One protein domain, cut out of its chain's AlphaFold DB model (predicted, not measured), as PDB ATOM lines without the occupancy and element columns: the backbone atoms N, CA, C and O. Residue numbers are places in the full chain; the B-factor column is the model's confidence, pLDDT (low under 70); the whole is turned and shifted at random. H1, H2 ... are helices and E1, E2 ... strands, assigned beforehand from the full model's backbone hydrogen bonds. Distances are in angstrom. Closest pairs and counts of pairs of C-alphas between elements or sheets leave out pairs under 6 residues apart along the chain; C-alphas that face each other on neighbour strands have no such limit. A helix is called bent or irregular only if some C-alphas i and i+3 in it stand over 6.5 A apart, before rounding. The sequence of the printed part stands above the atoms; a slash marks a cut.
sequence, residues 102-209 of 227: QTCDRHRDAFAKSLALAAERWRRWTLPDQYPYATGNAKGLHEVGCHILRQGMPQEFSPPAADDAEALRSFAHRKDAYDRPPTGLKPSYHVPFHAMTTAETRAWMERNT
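This is residues 102 to 209 of the 227 residues of an uncharacterized protein of Streptomyces canus (UniProt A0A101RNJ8). One long, kinked helix, H1, runs most of the length of the domain; H3 packs across its first end, and the small two-stranded sheet of E1 and E2 packs beside its last part, with H4 beyond the sheet. Two long links, residues 153 to 164 and 173 to 192, run between the two ends. The 108 printed residues hold four named helices and two strands, in the order H1 E1 H2 H3 E2 H4; the sheet is antiparallel and the class is mostly helix. The whole is only just compact, close to loose, with a radius of gyration of the C-alphas of 15.6 A and an elongated outline of 42 by 25 by 24 A.

Start with H1, residues 102 to 125, which has a kink of 43 degrees near residue 109 and is irregular, C-alphas 106 and 109 being 7.5 A apart. Its residues 103 to 111 alone touch H3, residues 165 to 172, about perpendicular at 88 degrees; the closest C-alphas, of Cys 104 and Ala 172, are 5.4 A apart. E1, residues 133 to 136, is the antiparallel neighbour of E2, residues 193 to 196, at 147 degrees; look for N 196 and O 133, 2.7 A apart, and N 194 and O 135, 2.8 A. The closest C-alphas of H1 and E2, of Arg 121 and His 194, are 5.7 A apart. For H2, residues 147 to 152, and E2 they are those of Leu 149 and Phe 193, 7.6 A. For H4, residues 198 to 208, and E1 they are those of Thr 201 and Tyr 133, 6.9 A; H4 and H1 are apart. Every O i to N i+4 pair is within hydrogen-bond range in H3 and H4, against 18 of 20 in H1 and 1 of 2 in H2.

Find C-alpha 102 at (-28.294, -61.673, -118.865); from there H1 runs 34.9 A to C-alpha 125 at (-36.154, -35.668, -96.987). E1 spans 10.8 A, H2 8.8 A, H3 10.3 A and E2 9.6 A. H4 runs 15.2 A to C-alpha 208 at (-23.328, -46.832, -83.551).

The two C-alphas farthest apart, of Gln 102 and Asp 129, are 43.6 A apart. The printed part has no cut; the links H2 to H3 and H3 to E2 are long. Look at residues 175 to 188 and 209 for pLDDT under 70.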
ATOM      1  N   GLN A 102     -28.205 -60.809-120.046       79.50
ATOM      2  CA  GLN A 102     -28.294 -61.673-118.865       79.50
ATOM      3  C   GLN A 102     -27.805 -60.988-117.573       79.50
ATOM      4  O   GLN A 102     -28.363 -61.217-116.501       79.50
ATOM      5  N   THR A 103     -26.784 -60.127-117.649       80.94
ATOM      6  CA  THR A 103     -26.325 -59.337-116.495       80.94
ATOM      7  C   THR A 103     -27.382 -58.325-116.056       80.94
ATOM      8  O   THR A 103     -27.662 -58.219-114.864       80.94
ATOM      9  N   CYS A 104     -28.027 -57.631-116.999       86.12
ATOM     10  CA  CYS A 104     -29.144 -56.731-116.695       86.12
ATOM     11  C   CYS A 104     -30.295 -57.484-116.019       86.12
ATOM     12  O   CYS A 104     -30.801 -57.024-114.998       86.12
ATOM     13  N   ASP A 105     -30.650 -58.673-116.512       87.38
ATOM     14  CA  ASP A 105     -31.706 -59.493-115.908       87.38
ATOM     15  C   ASP A 105     -31.367 -59.924-114.478       87.38
ATOM     16  O   ASP A 105     -32.200 -59.784-113.583       87.38
ATOM     17  N   ARG A 106     -30.123 -60.351-114.220       86.06
ATOM     18  CA  ARG A 106     -29.655 -60.687-112.861       86.06
ATOM     19  C   ARG A 106     -29.733 -59.503-111.893       86.06
ATOM     20  O   ARG A 106     -29.905 -59.706-110.693       86.06
ATOM     21  N   HIS A 107     -29.594 -58.276-112.392       88.81
ATOM     22  CA  HIS A 107     -29.608 -57.058-111.581       88.81
ATOM     23  C   HIS A 107     -30.965 -56.348-111.530       88.81
ATOM     24  O   HIS A 107     -31.102 -55.405-110.749       88.81
ATOM     25  N   ARG A 108     -31.975 -56.802-112.282       91.25
ATOM     26  CA  ARG A 108     -33.283 -56.141-112.411       91.25
ATOM     27  C   ARG A 108     -33.969 -55.896-111.064       91.25
ATOM     28  O   ARG A 108     -34.339 -54.765-110.755       91.25
ATOM     29  N   ASP A 109     -34.044 -56.914-110.213       91.75
ATOM     30  CA  ASP A 109     -34.655 -56.784-108.884       91.75
ATOM     31  C   ASP A 109     -33.856 -55.857-107.962       91.75
ATOM     32  O   ASP A 109     -34.420 -55.104-107.164       91.75
ATOM     33  N   ALA A 110     -32.525 -55.907-108.052       90.69
ATOM     34  CA  ALA A 110     -31.654 -55.032-107.278       90.69
ATOM     35  C   ALA A 110     -31.797 -53.569-107.728       90.69
ATOM     36  O   ALA A 110     -31.817 -52.673-106.882       90.69
ATOM     37  N   PHE A 111     -31.960 -53.337-109.032       91.19
ATOM     38  CA  PHE A 111     -32.229 -52.024-109.602       91.19
ATOM     39  C   PHE A 111     -33.570 -51.474-109.109       91.19
ATOM     40  O   PHE A 111     -33.593 -50.395-108.514       91.19
ATOM     41  N   ALA A 112     -34.656 -52.246-109.220       92.38
ATOM     42  CA  ALA A 112     -35.980 -51.846-108.736       92.38
ATOM     43  C   ALA A 112     -35.976 -51.516-107.229       92.38
ATOM     44  O   ALA A 112     -36.497 -50.482-106.805       92.38
ATOM     45  N   LYS A 113     -35.302 -52.339-106.409       92.56
ATOM     46  CA  LYS A 113     -35.103 -52.058-104.975       92.56
ATOM     47  C   LYS A 113     -34.314 -50.771-104.740       92.56
ATOM     48  O   LYS A 113     -34.625 -50.031-103.809       92.56
ATOM     49  N   SER A 114     -33.302 -50.490-105.562       91.25
ATOM     50  CA  SER A 114     -32.510 -49.264-105.441       91.25
ATOM     51  C   SER A 114     -33.334 -48.008-105.745       91.25
ATOM     52  O   SER A 114     -33.216 -47.026-105.009       91.25
ATOM     53  N   LEU A 115     -34.223 -48.063-106.745       92.75
ATOM     54  CA  LEU A 115     -35.153 -46.978-107.073       92.75
ATOM     55  C   LEU A 115     -36.155 -46.746-105.940       92.75
ATOM     56  O   LEU A 115     -36.334 -45.610-105.505       92.75
ATOM     57  N   ALA A 116     -36.745 -47.815-105.398       93.62
ATOM     58  CA  ALA A 116     -37.663 -47.725-104.264       93.62
ATOM     59  C   ALA A 116     -36.985 -47.127-103.018       93.62
ATOM     60  O   ALA A 116     -37.544 -46.254-102.353       93.62
ATOM     61  N   LEU A 117     -35.749 -47.546-102.724       92.62
ATOM     62  CA  LEU A 117     -34.966 -46.995-101.619       92.62
ATOM     63  C   LEU A 117     -34.647 -45.509-101.831       92.62
ATOM     64  O   LEU A 117     -34.719 -44.726-100.884       92.62
ATOM     65  N   ALA A 118     -34.289 -45.113-103.053       92.31
ATOM     66  CA  ALA A 118     -34.039 -43.718-103.391       92.31
ATOM     67  C   ALA A 118     -35.308 -42.862-103.249       92.31
ATOM     68  O   ALA A 118     -35.251 -41.801-102.627       92.31
ATOM     69  N   ALA A 119     -36.450 -43.356-103.736       94.19
ATOM     70  CA  ALA A 119     -37.745 -42.690-103.617       94.19
ATOM     71  C   ALA A 119     -38.166 -42.508-102.156       94.19
ATOM     72  O   ALA A 119     -38.578 -41.418-101.766       94.19
ATOM     73  N   GLU A 120     -37.988 -43.530-101.318       95.12
ATOM     74  CA  GLU A 120     -38.286 -43.421 -99.891       95.12
ATOM     75  C   GLU A 120     -37.368 -42.410 -99.196       95.12
ATOM     76  O   GLU A 120     -37.830 -41.582 -98.409       95.12
ATOM     77  N   ARG A 121     -36.066 -42.417 -99.505       93.44
ATOM     78  CA  ARG A 121     -35.131 -41.423 -98.958       93.44
ATOM     79  C   ARG A 121     -35.509 -40.002 -99.370       93.44
ATOM     80  O   ARG A 121     -35.470 -39.111 -98.525       93.44
ATOM     81  N   TRP A 122     -35.898 -39.799-100.630       93.62
ATOM     82  CA  TRP A 122     -36.381 -38.507-101.110       93.62
ATOM     83  C   TRP A 122     -37.661 -38.076-100.391       93.62
ATOM     84  O   TRP A 122     -37.718 -36.977 -99.843       93.62
ATOM     85  N   ARG A 123     -38.663 -38.960-100.305       94.94
ATOM     86  CA  ARG A 123     -39.926 -38.691 -99.603       94.94
ATOM     87  C   ARG A 123     -39.673 -38.236 -98.166       94.94
ATOM     88  O   ARG A 123     -40.203 -37.211 -97.745       94.94
ATOM     89  N   ARG A 124     -38.826 -38.955 -97.421       95.06
ATOM     90  CA  ARG A 124     -38.476 -38.583 -96.041       95.06
ATOM     91  C   ARG A 124     -37.749 -37.241 -95.962       95.06
ATOM     92  O   ARG A 124     -38.030 -36.458 -95.063       95.06
ATOM     93  N   TRP A 125     -36.856 -36.953 -96.910       91.75
ATOM     94  CA  TRP A 125     -36.154 -35.668 -96.987       91.75
ATOM     95  C   TRP A 125     -37.111 -34.474 -97.143       91.75
ATOM     96  O   TRP A 125     -36.865 -33.414 -96.573       91.75
ATOM     97  N   THR A 126     -38.224 -34.653 -97.861       92.44
ATOM     98  CA  THR A 126     -39.260 -33.615 -98.035       92.44
ATOM     99  C   THR A 126     -40.183 -33.427 -96.824       92.44
ATOM    100  O   THR A 126     -41.051 -32.559 -96.852       92.44
ATOM    101  N   LEU A 127     -40.001 -34.210 -95.754       95.06
ATOM    102  CA  LEU A 127     -40.838 -34.201 -94.550       95.06
ATOM    103  C   LEU A 127     -39.990 -33.967 -93.281       95.06
ATOM    104  O   LEU A 127     -39.949 -34.836 -92.404       95.06
ATOM    105  N   PRO A 128     -39.306 -32.812 -93.157       93.12
ATOM    106  CA  PRO A 128     -38.380 -32.542 -92.052       93.12
ATOM    107  C   PRO A 128     -39.037 -32.613 -90.667       93.12
ATOM    108  O   PRO A 128     -38.391 -33.042 -89.718       93.12
ATOM    109  N   ASP A 129     -40.326 -32.286 -90.547       93.88
ATOM    110  CA  ASP A 129     -41.041 -32.354 -89.263       93.88
ATOM    111  C   ASP A 129     -41.227 -33.798 -88.766       93.88
ATOM    112  O   ASP A 129     -41.275 -34.052 -87.563       93.88
ATOM    113  N   GLN A 130     -41.316 -34.764 -89.686       95.44
ATOM    114  CA  GLN A 130     -41.480 -36.188 -89.364       95.44
ATOM    115  C   GLN A 130     -40.135 -36.918 -89.281       95.44
ATOM    116  O   GLN A 130     -39.978 -37.856 -88.494       95.44
ATOM    117  N   TYR A 131     -39.157 -36.483 -90.079       95.62
ATOM    118  CA  TYR A 131     -37.826 -37.074 -90.170       95.62
ATOM    119  C   TYR A 131     -36.748 -36.002 -89.935       95.62
ATOM    120  O   TYR A 131     -36.052 -35.618 -90.872       95.62
ATOM    121  N   PRO A 132     -36.601 -35.494 -88.699       92.44
ATOM    122  CA  PRO A 132     -35.804 -34.296 -88.426       92.44
ATOM    123  C   PRO A 132     -34.294 -34.498 -88.542       92.44
ATOM    124  O   PRO A 132     -33.557 -33.518 -88.638       92.44
ATOM    125  N   TYR A 133     -33.808 -35.742 -88.547       91.31
ATOM    126  CA  TYR A 133     -32.377 -36.034 -88.569       91.31
ATOM    127  C   TYR A 133     -31.996 -36.925 -89.741       91.31
ATOM    128  O   TYR A 133     -32.776 -37.772 -90.158       91.31
ATOM    129  N   ALA A 134     -30.777 -36.782 -90.249       92.12
ATOM    130  CA  ALA A 134     -30.264 -37.597 -91.335       92.12
ATOM    131  C   ALA A 134     -28.789 -37.972 -91.147       92.12
ATOM    132  O   ALA A 134     -27.998 -37.243 -90.542       92.12
ATOM    133  N   THR A 135     -28.430 -39.128 -91.703       88.56
ATOM    134  CA  THR A 135     -27.062 -39.668 -91.769       88.56
ATOM    135  C   THR A 135     -26.728 -40.074 -93.206       88.56
ATOM    136  O   THR A 135     -27.619 -40.162 -94.051       88.56
ATOM    137  N   GLY A 136     -25.451 -40.296 -93.528       83.94
ATOM    138  CA  GLY A 136     -25.029 -40.738 -94.862       83.94
ATOM    139  C   GLY A 136     -23.564 -40.416 -95.128       83.94
ATOM    140  O   GLY A 136     -22.709 -40.683 -94.292       83.94
ATOM    141  N   ASN A 137     -23.274 -39.803 -96.279       77.44
ATOM    142  CA  ASN A 137     -21.896 -39.478 -96.681       77.44
ATOM    143  C   ASN A 137     -21.239 -38.353 -95.859       77.44
ATOM    144  O   ASN A 137     -20.031 -38.143 -95.961       77.44
ATOM    145  N   ALA A 138     -22.014 -37.608 -95.068       75.44
ATOM    146  CA  ALA A 138     -21.492 -36.603 -94.150       75.44
ATOM    147  C   ALA A 138     -21.117 -37.260 -92.814       75.44
ATOM    148  O   ALA A 138     -21.811 -38.157 -92.339       75.44
ATOM    149  N   LYS A 139     -20.031 -36.796 -92.184       75.44
ATOM    150  CA  LYS A 139     -19.654 -37.266 -90.845       75.44
ATOM    151  C   LYS A 139     -20.710 -36.832 -89.822       75.44
ATOM    152  O   LYS A 139     -21.048 -35.648 -89.763       75.44
ATOM    153  N   GLY A 140     -21.162 -37.776 -88.999       76.81
ATOM    154  CA  GLY A 140     -22.056 -37.526 -87.867       76.81
ATOM    155  C   GLY A 140     -23.542 -37.434 -88.223       76.81
ATOM    156  O   GLY A 140     -23.967 -37.761 -89.332       76.81
ATOM    157  N   LEU A 141     -24.330 -37.005 -87.236       86.25
ATOM    158  CA  LEU A 141     -25.769 -36.783 -87.353       86.25
ATOM    159  C   LEU A 141     -26.033 -35.321 -87.733       86.25
ATOM    160  O   LEU A 141     -25.408 -34.407 -87.196       86.25
ATOM    161  N   HIS A 142     -26.967 -35.082 -88.643       89.06
ATOM    162  CA  HIS A 142     -27.317 -33.735 -89.099       89.06
ATOM    163  C   HIS A 142     -28.823 -33.543 -89.027       89.06
ATOM    164  O   HIS A 142     -29.574 -34.496 -89.199       89.06
ATOM    165  N   GLU A 143     -29.264 -32.312 -88.803       90.12
ATOM    166  CA  GLU A 143     -30.670 -31.955 -88.980       90.12
ATOM    167  C   GLU A 143     -30.998 -31.869 -90.474       90.12
ATOM    168  O   GLU A 143     -30.181 -31.410 -91.285       90.12
ATOM    169  N   VAL A 144     -32.187 -32.333 -90.857       87.81
ATOM    170  CA  VAL A 144     -32.669 -32.198 -92.232       87.81
ATOM    171  C   VAL A 144     -32.785 -30.713 -92.564       87.81
ATOM    172  O   VAL A 144     -33.356 -29.926 -91.819       87.81
ATOM    173  N   GLY A 145     -32.176 -30.309 -93.680       81.62
ATOM    174  CA  GLY A 145     -32.023 -28.900 -94.047       81.62
ATOM    175  C   GLY A 145     -30.689 -28.264 -93.643       81.62
ATOM    176  O   GLY A 145     -30.419 -27.144 -94.077       81.62
ATOM    177  N   CYS A 146     -29.814 -28.973 -92.918       87.88
ATOM    178  CA  CYS A 146     -28.435 -28.536 -92.707       87.88
ATOM    179  C   CYS A 146     -27.743 -28.236 -94.043       87.88
ATOM    180  O   CYS A 146     -27.839 -29.011 -94.997       87.88
ATOM    181  N   HIS A 147     -26.999 -27.132 -94.103       85.00
ATOM    182  CA  HIS A 147     -26.315 -26.699 -95.321       85.00
ATOM    183  C   HIS A 147     -25.380 -27.774 -95.905       85.00
ATOM    184  O   HIS A 147     -25.332 -27.940 -97.119       85.00
ATOM    185  N   ILE A 148     -24.695 -28.545 -95.050       83.75
ATOM    186  CA  ILE A 148     -23.810 -29.646 -95.470       83.75
ATOM    187  C   ILE A 148     -24.603 -30.725 -96.216       83.75
ATOM    188  O   ILE A 148     -24.166 -31.219 -97.252       83.75
ATOM    189  N   LEU A 149     -25.791 -31.066 -95.713       86.06
ATOM    190  CA  LEU A 149     -26.664 -32.027 -96.376       86.06
ATOM    191  C   LEU A 149     -27.265 -31.445 -97.658       86.06
ATOM    192  O   LEU A 149     -27.286 -32.126 -98.676       86.06
ATOM    193  N   ARG A 150     -27.703 -30.178 -97.649       85.88
ATOM    194  CA  ARG A 150     -28.265 -29.520 -98.842       85.88
ATOM    195  C   ARG A 150     -27.282 -29.496-100.015       85.88
ATOM    196  O   ARG A 150     -27.706 -29.732-101.135       85.88
ATOM    197  N   GLN A 151     -25.990 -29.275 -99.763       85.62
ATOM    198  CA  GLN A 151     -24.956 -29.337-100.806       85.62
ATOM    199  C   GLN A 151     -24.792 -30.739-101.414       85.62
ATOM    200  O   GLN A 151     -24.392 -30.871-102.567       85.62
ATOM    201  N   GLY A 152     -25.051 -31.790-100.631       83.25
ATOM    202  CA  GLY A 152     -24.929 -33.176-101.081       83.25
ATOM    203  C   GLY A 152     -26.204 -33.754-101.697       83.25
ATOM    204  O   GLY A 152     -26.128 -34.800-102.341       83.25
ATOM    205  N   MET A 153     -27.356 -33.119-101.482       85.88
ATOM    206  CA  MET A 153     -28.641 -33.559-102.018       85.88
ATOM    207  C   MET A 153     -28.826 -33.106-103.468       85.88
ATOM    208  O   MET A 153     -28.400 -32.005-103.821       85.88
ATOM    209  N   PRO A 154     -29.484 -33.919-104.310       85.00
ATOM    210  CA  PRO A 154     -29.920 -33.449-105.614       85.00
ATOM    211  C   PRO A 154     -30.969 -32.334-105.451       85.00
ATOM    212  O   PRO A 154     -31.732 -32.327-104.484       85.00
ATOM    213  N   GLN A 155     -30.987 -31.382-106.390       84.00
ATOM    214  CA  GLN A 155     -31.974 -30.292-106.399       84.00
ATOM    215  C   GLN A 155     -33.374 -30.802-106.752       84.00
ATOM    216  O   GLN A 155     -34.364 -30.328-106.203       84.00
ATOM    217  N   GLU A 156     -33.436 -31.810-107.617       85.31
ATOM    218  CA  GLU A 156     -34.661 -32.444-108.086       85.31
ATOM    219  C   GLU A 156     -34.518 -33.963-108.004       85.31
ATOM    220  O   GLU A 156     -33.418 -34.506-108.113       85.31
ATOM    221  N   PHE A 157     -35.640 -34.658-107.828       89.12
ATOM    222  CA  PHE A 157     -35.685 -36.114-107.840       89.12
ATOM    223  C   PHE A 157     -36.544 -36.589-108.999       89.12
ATOM    224  O   PHE A 157     -37.771 -36.561-108.938       89.12
ATOM    225  N   SER A 158     -35.864 -37.038-110.048       88.31
ATOM    226  CA  SER A 158     -36.473 -37.615-111.240       88.31
ATOM    227  C   SER A 158     -35.866 -38.998-111.474       88.31
ATOM    228  O   SER A 158     -34.895 -39.120-112.229       88.31
ATOM    229  N   PRO A 159     -36.345 -40.038-110.765       89.00
ATOM    230  CA  PRO A 159     -35.885 -41.393-110.999       89.00
ATOM    231  C   PRO A 159     -36.339 -41.890-112.375       89.00
ATOM    232  O   PRO A 159     -37.439 -41.546-112.809       89.00
ATOM    233  N   PRO A 160     -35.518 -42.706-113.053       89.62
ATOM    234  CA  PRO A 160     -35.952 -43.405-114.252       89.62
ATOM    235  C   PRO A 160     -37.072 -44.393-113.906       89.62
ATOM    236  O   PRO A 160     -37.232 -44.804-112.749       89.62
ATOM    237  N   ALA A 161     -37.834 -44.794-114.920       87.94
ATOM    238  CA  ALA A 161     -38.808 -45.864-114.769       87.94
ATOM    239  C   ALA A 161     -38.100 -47.192-114.429       87.94
ATOM    240  O   ALA A 161     -36.932 -47.400-114.760       87.94
ATOM    241  N   ALA A 162     -38.789 -48.104-113.736       85.00
ATOM    242  CA  ALA A 162     -38.188 -49.372-113.307       85.00
ATOM    243  C   ALA A 162     -37.844 -50.312-114.478       85.00
ATOM    244  O   ALA A 162     -37.012 -51.208-114.336       85.00
ATOM    245  N   ASP A 163     -38.487 -50.101-115.621       85.38
ATOM    246  CA  ASP A 163     -38.294 -50.789-116.893       85.38
ATOM    247  C   ASP A 163     -37.391 -50.016-117.871       85.38
ATOM    248  O   ASP A 163     -37.176 -50.476-118.992       85.38
ATOM    249  N   ASP A 164     -36.810 -48.888-117.449       88.56
ATOM    250  CA  ASP A 164     -35.843 -48.134-118.244       88.56
ATOM    251  C   ASP A 164     -34.576 -48.973-118.488       88.56
ATOM    252  O   ASP A 164     -33.776 -49.252-117.587       88.56
ATOM    253  N   ALA A 165     -34.409 -49.391-119.743       85.44
ATOM    254  CA  ALA A 165     -33.333 -50.266-120.181       85.44
ATOM    255  C   ALA A 165     -31.945 -49.611-120.109       85.44
ATOM    256  O   ALA A 165     -30.949 -50.306-119.897       85.44
ATOM    257  N   GLU A 166     -31.845 -48.293-120.296       83.62
ATOM    258  CA  GLU A 166     -30.574 -47.572-120.210       83.62
ATOM    259  C   GLU A 166     -30.155 -47.426-118.747       83.62
ATOM    260  O   GLU A 166     -29.034 -47.783-118.380       83.62
ATOM    261  N   ALA A 167     -31.085 -47.033-117.879       85.50
ATOM    262  CA  ALA A 167     -30.821 -46.923-116.452       85.50
ATOM    263  C   ALA A 167     -30.488 -48.277-115.803       85.50
ATOM    264  O   ALA A 167     -29.558 -48.356-114.990       85.50
ATOM    265  N   LEU A 168     -31.201 -49.350-116.176       87.31
ATOM    266  CA  LEU A 168     -30.898 -50.707-115.714       87.31
ATOM    267  C   LEU A 168     -29.502 -51.148-116.167       87.31
ATOM    268  O   LEU A 168     -28.750 -51.713-115.373       87.31
ATOM    269  N   ARG A 169     -29.129 -50.865-117.417       85.31
ATOM    270  CA  ARG A 169     -27.806 -51.185-117.965       85.31
ATOM    271  C   ARG A 169     -26.696 -50.462-117.213       85.31
ATOM    272  O   ARG A 169     -25.774 -51.125-116.739       85.31
ATOM    273  N   SER A 170     -26.809 -49.148-117.022       80.94
ATOM    274  CA  SER A 170     -25.811 -48.383-116.267       80.94
ATOM    275  C   SER A 170     -25.733 -48.813-114.798       80.94
ATOM    276  O   SER A 170     -24.663 -48.766-114.188       80.94
ATOM    277  N   PHE A 171     -26.842 -49.277-114.206       83.75
ATOM    278  CA  PHE A 171     -26.837 -49.882-112.872       83.75
ATOM    279  C   PHE A 171     -26.106 -51.233-112.851       83.75
ATOM    280  O   PHE A 171     -25.227 -51.442-112.009       83.75
ATOM    281  N   ALA A 172     -26.456 -52.136-113.769       85.19
ATOM    282  CA  ALA A 172     -25.944 -53.502-113.832       85.19
ATOM    283  C   ALA A 172     -24.451 -53.555-114.193       85.19
ATOM    284  O   ALA A 172     -23.726 -54.395-113.667       85.19
ATOM    285  N   HIS A 173     -23.983 -52.623-115.026       78.75
ATOM    286  CA  HIS A 173     -22.617 -52.602-115.556       78.75
ATOM    287  C   HIS A 173     -21.716 -51.527-114.937       78.75
ATOM    288  O   HIS A 173     -20.616 -51.291-115.425       78.75
ATOM    289  N   ARG A 174     -22.114 -50.909-113.817       72.25
ATOM    290  CA  ARG A 174     -21.372 -49.808-113.166       72.25
ATOM    291  C   ARG A 174     -19.889 -50.103-112.872       72.25
ATOM    292  O   ARG A 174     -19.099 -49.170-112.722       72.25
ATOM    293  N   LYS A 175     -19.526 -51.374-112.677       61.88
ATOM    294  CA  LYS A 175     -18.150 -51.822-112.382       61.88
ATOM    295  C   LYS A 175     -17.437 -52.441-113.585       61.88
ATOM    296  O   LYS A 175     -16.237 -52.687-113.488       61.88
ATOM    297  N   ASP A 176     -18.155 -52.665-114.677       61.72
ATOM    298  CA  ASP A 176     -17.613 -53.286-115.873       61.72
ATOM    299  C   ASP A 176     -17.192 -52.208-116.884       61.72
ATOM    300  O   ASP A 176     -17.609 -51.050-116.815       61.72
ATOM    301  N   ALA A 177     -16.354 -52.584-117.850       56.88
ATOM    302  CA  ALA A 177     -15.866 -51.677-118.888       56.88
ATOM    303  C   ALA A 177     -16.958 -51.194-119.870       56.88
ATOM    304  O   ALA A 177     -16.728 -50.224-120.587       56.88
ATOM    305  N   TYR A 178     -18.145 -51.816-119.868       55.69
ATOM    306  CA  TYR A 178     -19.253 -51.536-120.797       55.69
ATOM    307  C   TYR A 178     -19.872 -50.147-120.661       55.69
ATOM    308  O   TYR A 178     -20.607 -49.727-121.550       55.69
ATOM    309  N   ASP A 179     -19.642 -49.470-119.540       49.59
ATOM    310  CA  ASP A 179     -20.327 -48.219-119.247       49.59
ATOM    311  C   ASP A 179     -19.585 -47.505-118.117       49.59
ATOM    312  O   ASP A 179     -20.138 -47.300-117.038       49.59
ATOM    313  N   ARG A 180     -18.299 -47.147-118.308       47.97
ATOM    314  CA  ARG A 180     -17.713 -46.106-117.445       47.97
ATOM    315  C   ARG A 180     -18.654 -44.912-117.595       47.97
ATOM    316  O   ARG A 180     -18.620 -44.290-118.659       47.97
ATOM    317  N   PRO A 181     -19.487 -44.588-116.583       46.03
ATOM    318  CA  PRO A 181     -20.327 -43.420-116.705       46.03
ATOM    319  C   PRO A 181     -19.354 -42.261-116.916       46.03
ATOM    320  O   PRO A 181     -18.313 -42.256-116.238       46.03
ATOM    321  N   PRO A 182     -19.627 -41.323-117.842       43.50
ATOM    322  CA  PRO A 182     -18.842 -40.107-117.967       43.50
ATOM    323  C   PRO A 182     -18.510 -39.625-116.561       43.50
ATOM    324  O   PRO A 182     -19.411 -39.460-115.732       43.50
ATOM    325  N   THR A 183     -17.216 -39.559-116.245       39.66
ATOM    326  CA  THR A 183     -16.728 -39.239-114.903       39.66
ATOM    327  C   THR A 183     -17.477 -38.013-114.393       39.66
ATOM    328  O   THR A 183     -17.282 -36.923-114.917       39.66
ATOM    329  N   GLY A 184     -18.371 -38.199-113.416       42.41
ATOM    330  CA  GLY A 184     -19.213 -37.120-112.885       42.41
ATOM    331  C   GLY A 184     -20.725 -37.357-112.934       42.41
ATOM    332  O   GLY A 184     -21.435 -36.713-112.163       42.41
ATOM    333  N   LEU A 185     -21.236 -38.307-113.724       44.41
ATOM    334  CA  LEU A 185     -22.656 -38.677-113.684       44.41
ATOM    335  C   LEU A 185     -22.930 -39.581-112.477       44.41
ATOM    336  O   LEU A 185     -22.958 -40.809-112.553       44.41
ATOM    337  N   LYS A 186     -23.134 -38.960-111.311       56.56
ATOM    338  CA  LYS A 186     -23.941 -39.612-110.276       56.56
ATOM    339  C   LYS A 186     -25.329 -39.835-110.884       56.56
ATOM    340  O   LYS A 186     -25.831 -38.906-111.517       56.56
ATOM    341  N   PRO A 187     -25.954 -41.010-110.696       62.91
ATOM    342  CA  PRO A 187     -27.325 -41.201-111.139       62.91
ATOM    343  C   PRO A 187     -28.172 -40.058-110.572       62.91
ATOM    344  O   PRO A 187     -28.071 -39.778-109.374       62.91
ATOM    345  N   SER A 188     -28.957 -39.383-111.413       65.19
ATOM    346  CA  SER A 188     -29.777 -38.217-111.031       65.19
ATOM    347  C   SER A 188     -30.712 -38.505-109.846       65.19
ATOM    348  O   SER A 188     -31.118 -37.598-109.129       65.19
ATOM    349  N   TYR A 189     -30.997 -39.783-109.599       76.19
ATOM    350  CA  TYR A 189     -31.837 -40.288-108.519       76.19
ATOM    351  C   TYR A 189     -31.077 -40.690-107.247       76.19
ATOM    352  O   TYR A 189     -31.675 -41.202-106.302       76.19
ATOM    353  N   HIS A 190     -29.755 -40.516-107.187       83.19
ATOM    354  CA  HIS A 190     -28.984 -40.916-106.017       83.19
ATOM    355  C   HIS A 190     -29.247 -39.983-104.828       83.19
ATOM    356  O   HIS A 190     -28.751 -38.857-104.781       83.19
ATOM    357  N   VAL A 191     -29.945 -40.498-103.811       87.88
ATOM    358  CA  VAL A 191     -30.182 -39.804-102.538       87.88
ATOM    359  C   VAL A 191     -29.188 -40.317-101.476       87.88
ATOM    360  O   VAL A 191     -29.359 -41.431-100.960       87.88
ATOM    361  N   PRO A 192     -28.119 -39.553-101.158       86.69
ATOM    362  CA  PRO A 192     -27.002 -40.017-100.323       86.69
ATOM    363  C   PRO A 192     -27.315 -40.081 -98.828       86.69
ATOM    364  O   PRO A 192     -26.528 -40.655 -98.075       86.69
ATOM    365  N   PHE A 193     -28.409 -39.461 -98.391       90.06
ATOM    366  CA  PHE A 193     -28.751 -39.350 -96.980       90.06
ATOM    367  C   PHE A 193     -30.001 -40.154 -96.644       90.06
ATOM    368  O   PHE A 193     -30.907 -40.324 -97.460       90.06
ATOM    369  N   HIS A 194     -30.036 -40.655 -95.417       92.19
ATOM    370  CA  HIS A 194     -31.158 -41.375 -94.851       92.19
ATOM    371  C   HIS A 194     -31.757 -40.540 -93.721       92.19
ATOM    372  O   HIS A 194     -31.180 -40.463 -92.636       92.19
ATOM    373  N   ALA A 195     -32.886 -39.891 -94.006       94.06
ATOM    374  CA  ALA A 195     -33.655 -39.162 -93.010       94.06
ATOM    375  C   ALA A 195     -34.435 -40.137 -92.109       94.06
ATOM    376  O   ALA A 195     -34.980 -41.147 -92.568       94.06
ATOM    377  N   MET A 196     -34.452 -39.840 -90.817       94.50
ATOM    378  CA  MET A 196     -34.895 -40.709 -89.737       94.50
ATOM    379  C   MET A 196     -35.827 -39.949 -88.801       94.50
ATOM    380  O   MET A 196     -35.621 -38.772 -88.498       94.50
ATOM    381  N   THR A 197     -36.817 -40.661 -88.282       94.88
ATOM    382  CA  THR A 197     -37.612 -40.230 -87.133       94.88
ATOM    383  C   THR A 197     -36.722 -40.083 -85.894       94.88
ATOM    384  O   THR A 197     -35.615 -40.630 -85.814       94.88
ATOM    385  N   THR A 198     -37.214 -39.397 -84.864       88.62
ATOM    386  CA  THR A 198     -36.514 -39.296 -83.572       88.62
ATOM    387  C   THR A 198     -36.242 -40.670 -82.946       88.62
ATOM    388  O   THR A 198     -35.175 -40.881 -82.368       88.62
ATOM    389  N   ALA A 199     -37.170 -41.623 -83.085       90.44
ATOM    390  CA  ALA A 199     -37.008 -42.978 -82.563       90.44
ATOM    391  C   ALA A 199     -35.933 -43.765 -83.331       90.44
ATOM    392  O   ALA A 199     -35.038 -44.343 -82.713       90.44
ATOM    393  N   GLU A 200     -35.961 -43.728 -84.668       92.56
ATOM    394  CA  GLU A 200     -34.923 -44.344 -85.512       92.56
ATOM    395  C   GLU A 200     -33.545 -43.732 -85.245       92.56
ATOM    396  O   GLU A 200     -32.552 -44.453 -85.189       92.56
ATOM    397  N   THR A 201     -33.489 -42.418 -85.015       88.31
ATOM    398  CA  THR A 201     -32.256 -41.699 -84.680       88.31
ATOM    399  C   THR A 201     -31.689 -42.176 -83.350       88.31
ATOM    400  O   THR A 201     -30.493 -42.437 -83.257       88.31
ATOM    401  N   ARG A 202     -32.536 -42.360 -82.330       84.44
ATOM    402  CA  ARG A 202     -32.118 -42.920 -81.038       84.44
ATOM    403  C   ARG A 202     -31.566 -44.335 -81.190       84.44
ATOM    404  O   ARG A 202     -30.439 -44.581 -80.775       84.44
ATOM    405  N   ALA A 203     -32.296 -45.212 -81.877       86.94
ATOM    406  CA  ALA A 203     -31.844 -46.576 -82.144       86.94
ATOM    407  C   ALA A 203     -30.555 -46.609 -82.987       86.94
ATOM    408  O   ALA A 203     -29.691 -47.468 -82.816       86.94
ATOM    409  N   TRP A 204     -30.399 -45.675 -83.926       85.69
ATOM    410  CA  TRP A 204     -29.166 -45.524 -84.688       85.69
ATOM    411  C   TRP A 204     -28.007 -45.086 -83.791       85.69
ATOM    412  O   TRP A 204     -26.948 -45.706 -83.856       85.69
ATOM    413  N   MET A 205     -28.205 -44.090 -82.923       79.81
ATOM    414  CA  MET A 205     -27.183 -43.646 -81.972       79.81
ATOM    415  C   MET A 205     -26.743 -44.795 -81.063       79.81
ATOM    416  O   MET A 205     -25.546 -45.043 -80.970       79.81
ATOM    417  N   GLU A 206     -27.681 -45.542 -80.478       79.50
ATOM    418  CA  GLU A 206     -27.406 -46.700 -79.611       79.50
ATOM    419  C   GLU A 206     -26.576 -47.781 -80.318       79.50
ATOM    420  O   GLU A 206     -25.611 -48.289 -79.759       79.50
ATOM    421  N   ARG A 207     -26.899 -48.096 -81.579       79.38
ATOM    422  CA  ARG A 207     -26.165 -49.112 -82.357       79.38
ATOM    423  C   ARG A 207     -24.778 -48.663 -82.806       79.38
ATOM    424  O   ARG A 207     -23.918 -49.507 -83.037       79.38
ATOM    425  N   ASN A 208     -24.571 -47.362 -82.991       75.94
ATOM    426  CA  ASN A 208     -23.328 -46.832 -83.551       75.94
ATOM    427  C   ASN A 208     -22.376 -46.302 -82.468       75.94
ATOM    428  O   ASN A 208     -21.172 -46.205 -82.708       75.94
ATOM    429  N   THR A 209     -22.865 -46.039 -81.252       68.00
ATOM    430  CA  THR A 209     -22.020 -45.712 -80.098       68.00
ATOM    431  C   THR A 209     -21.393 -46.966 -79.490       68.00
ATOM    432  O   THR A 209     -21.985 -47.663 -78.679       68.00
TER     433      THR A 209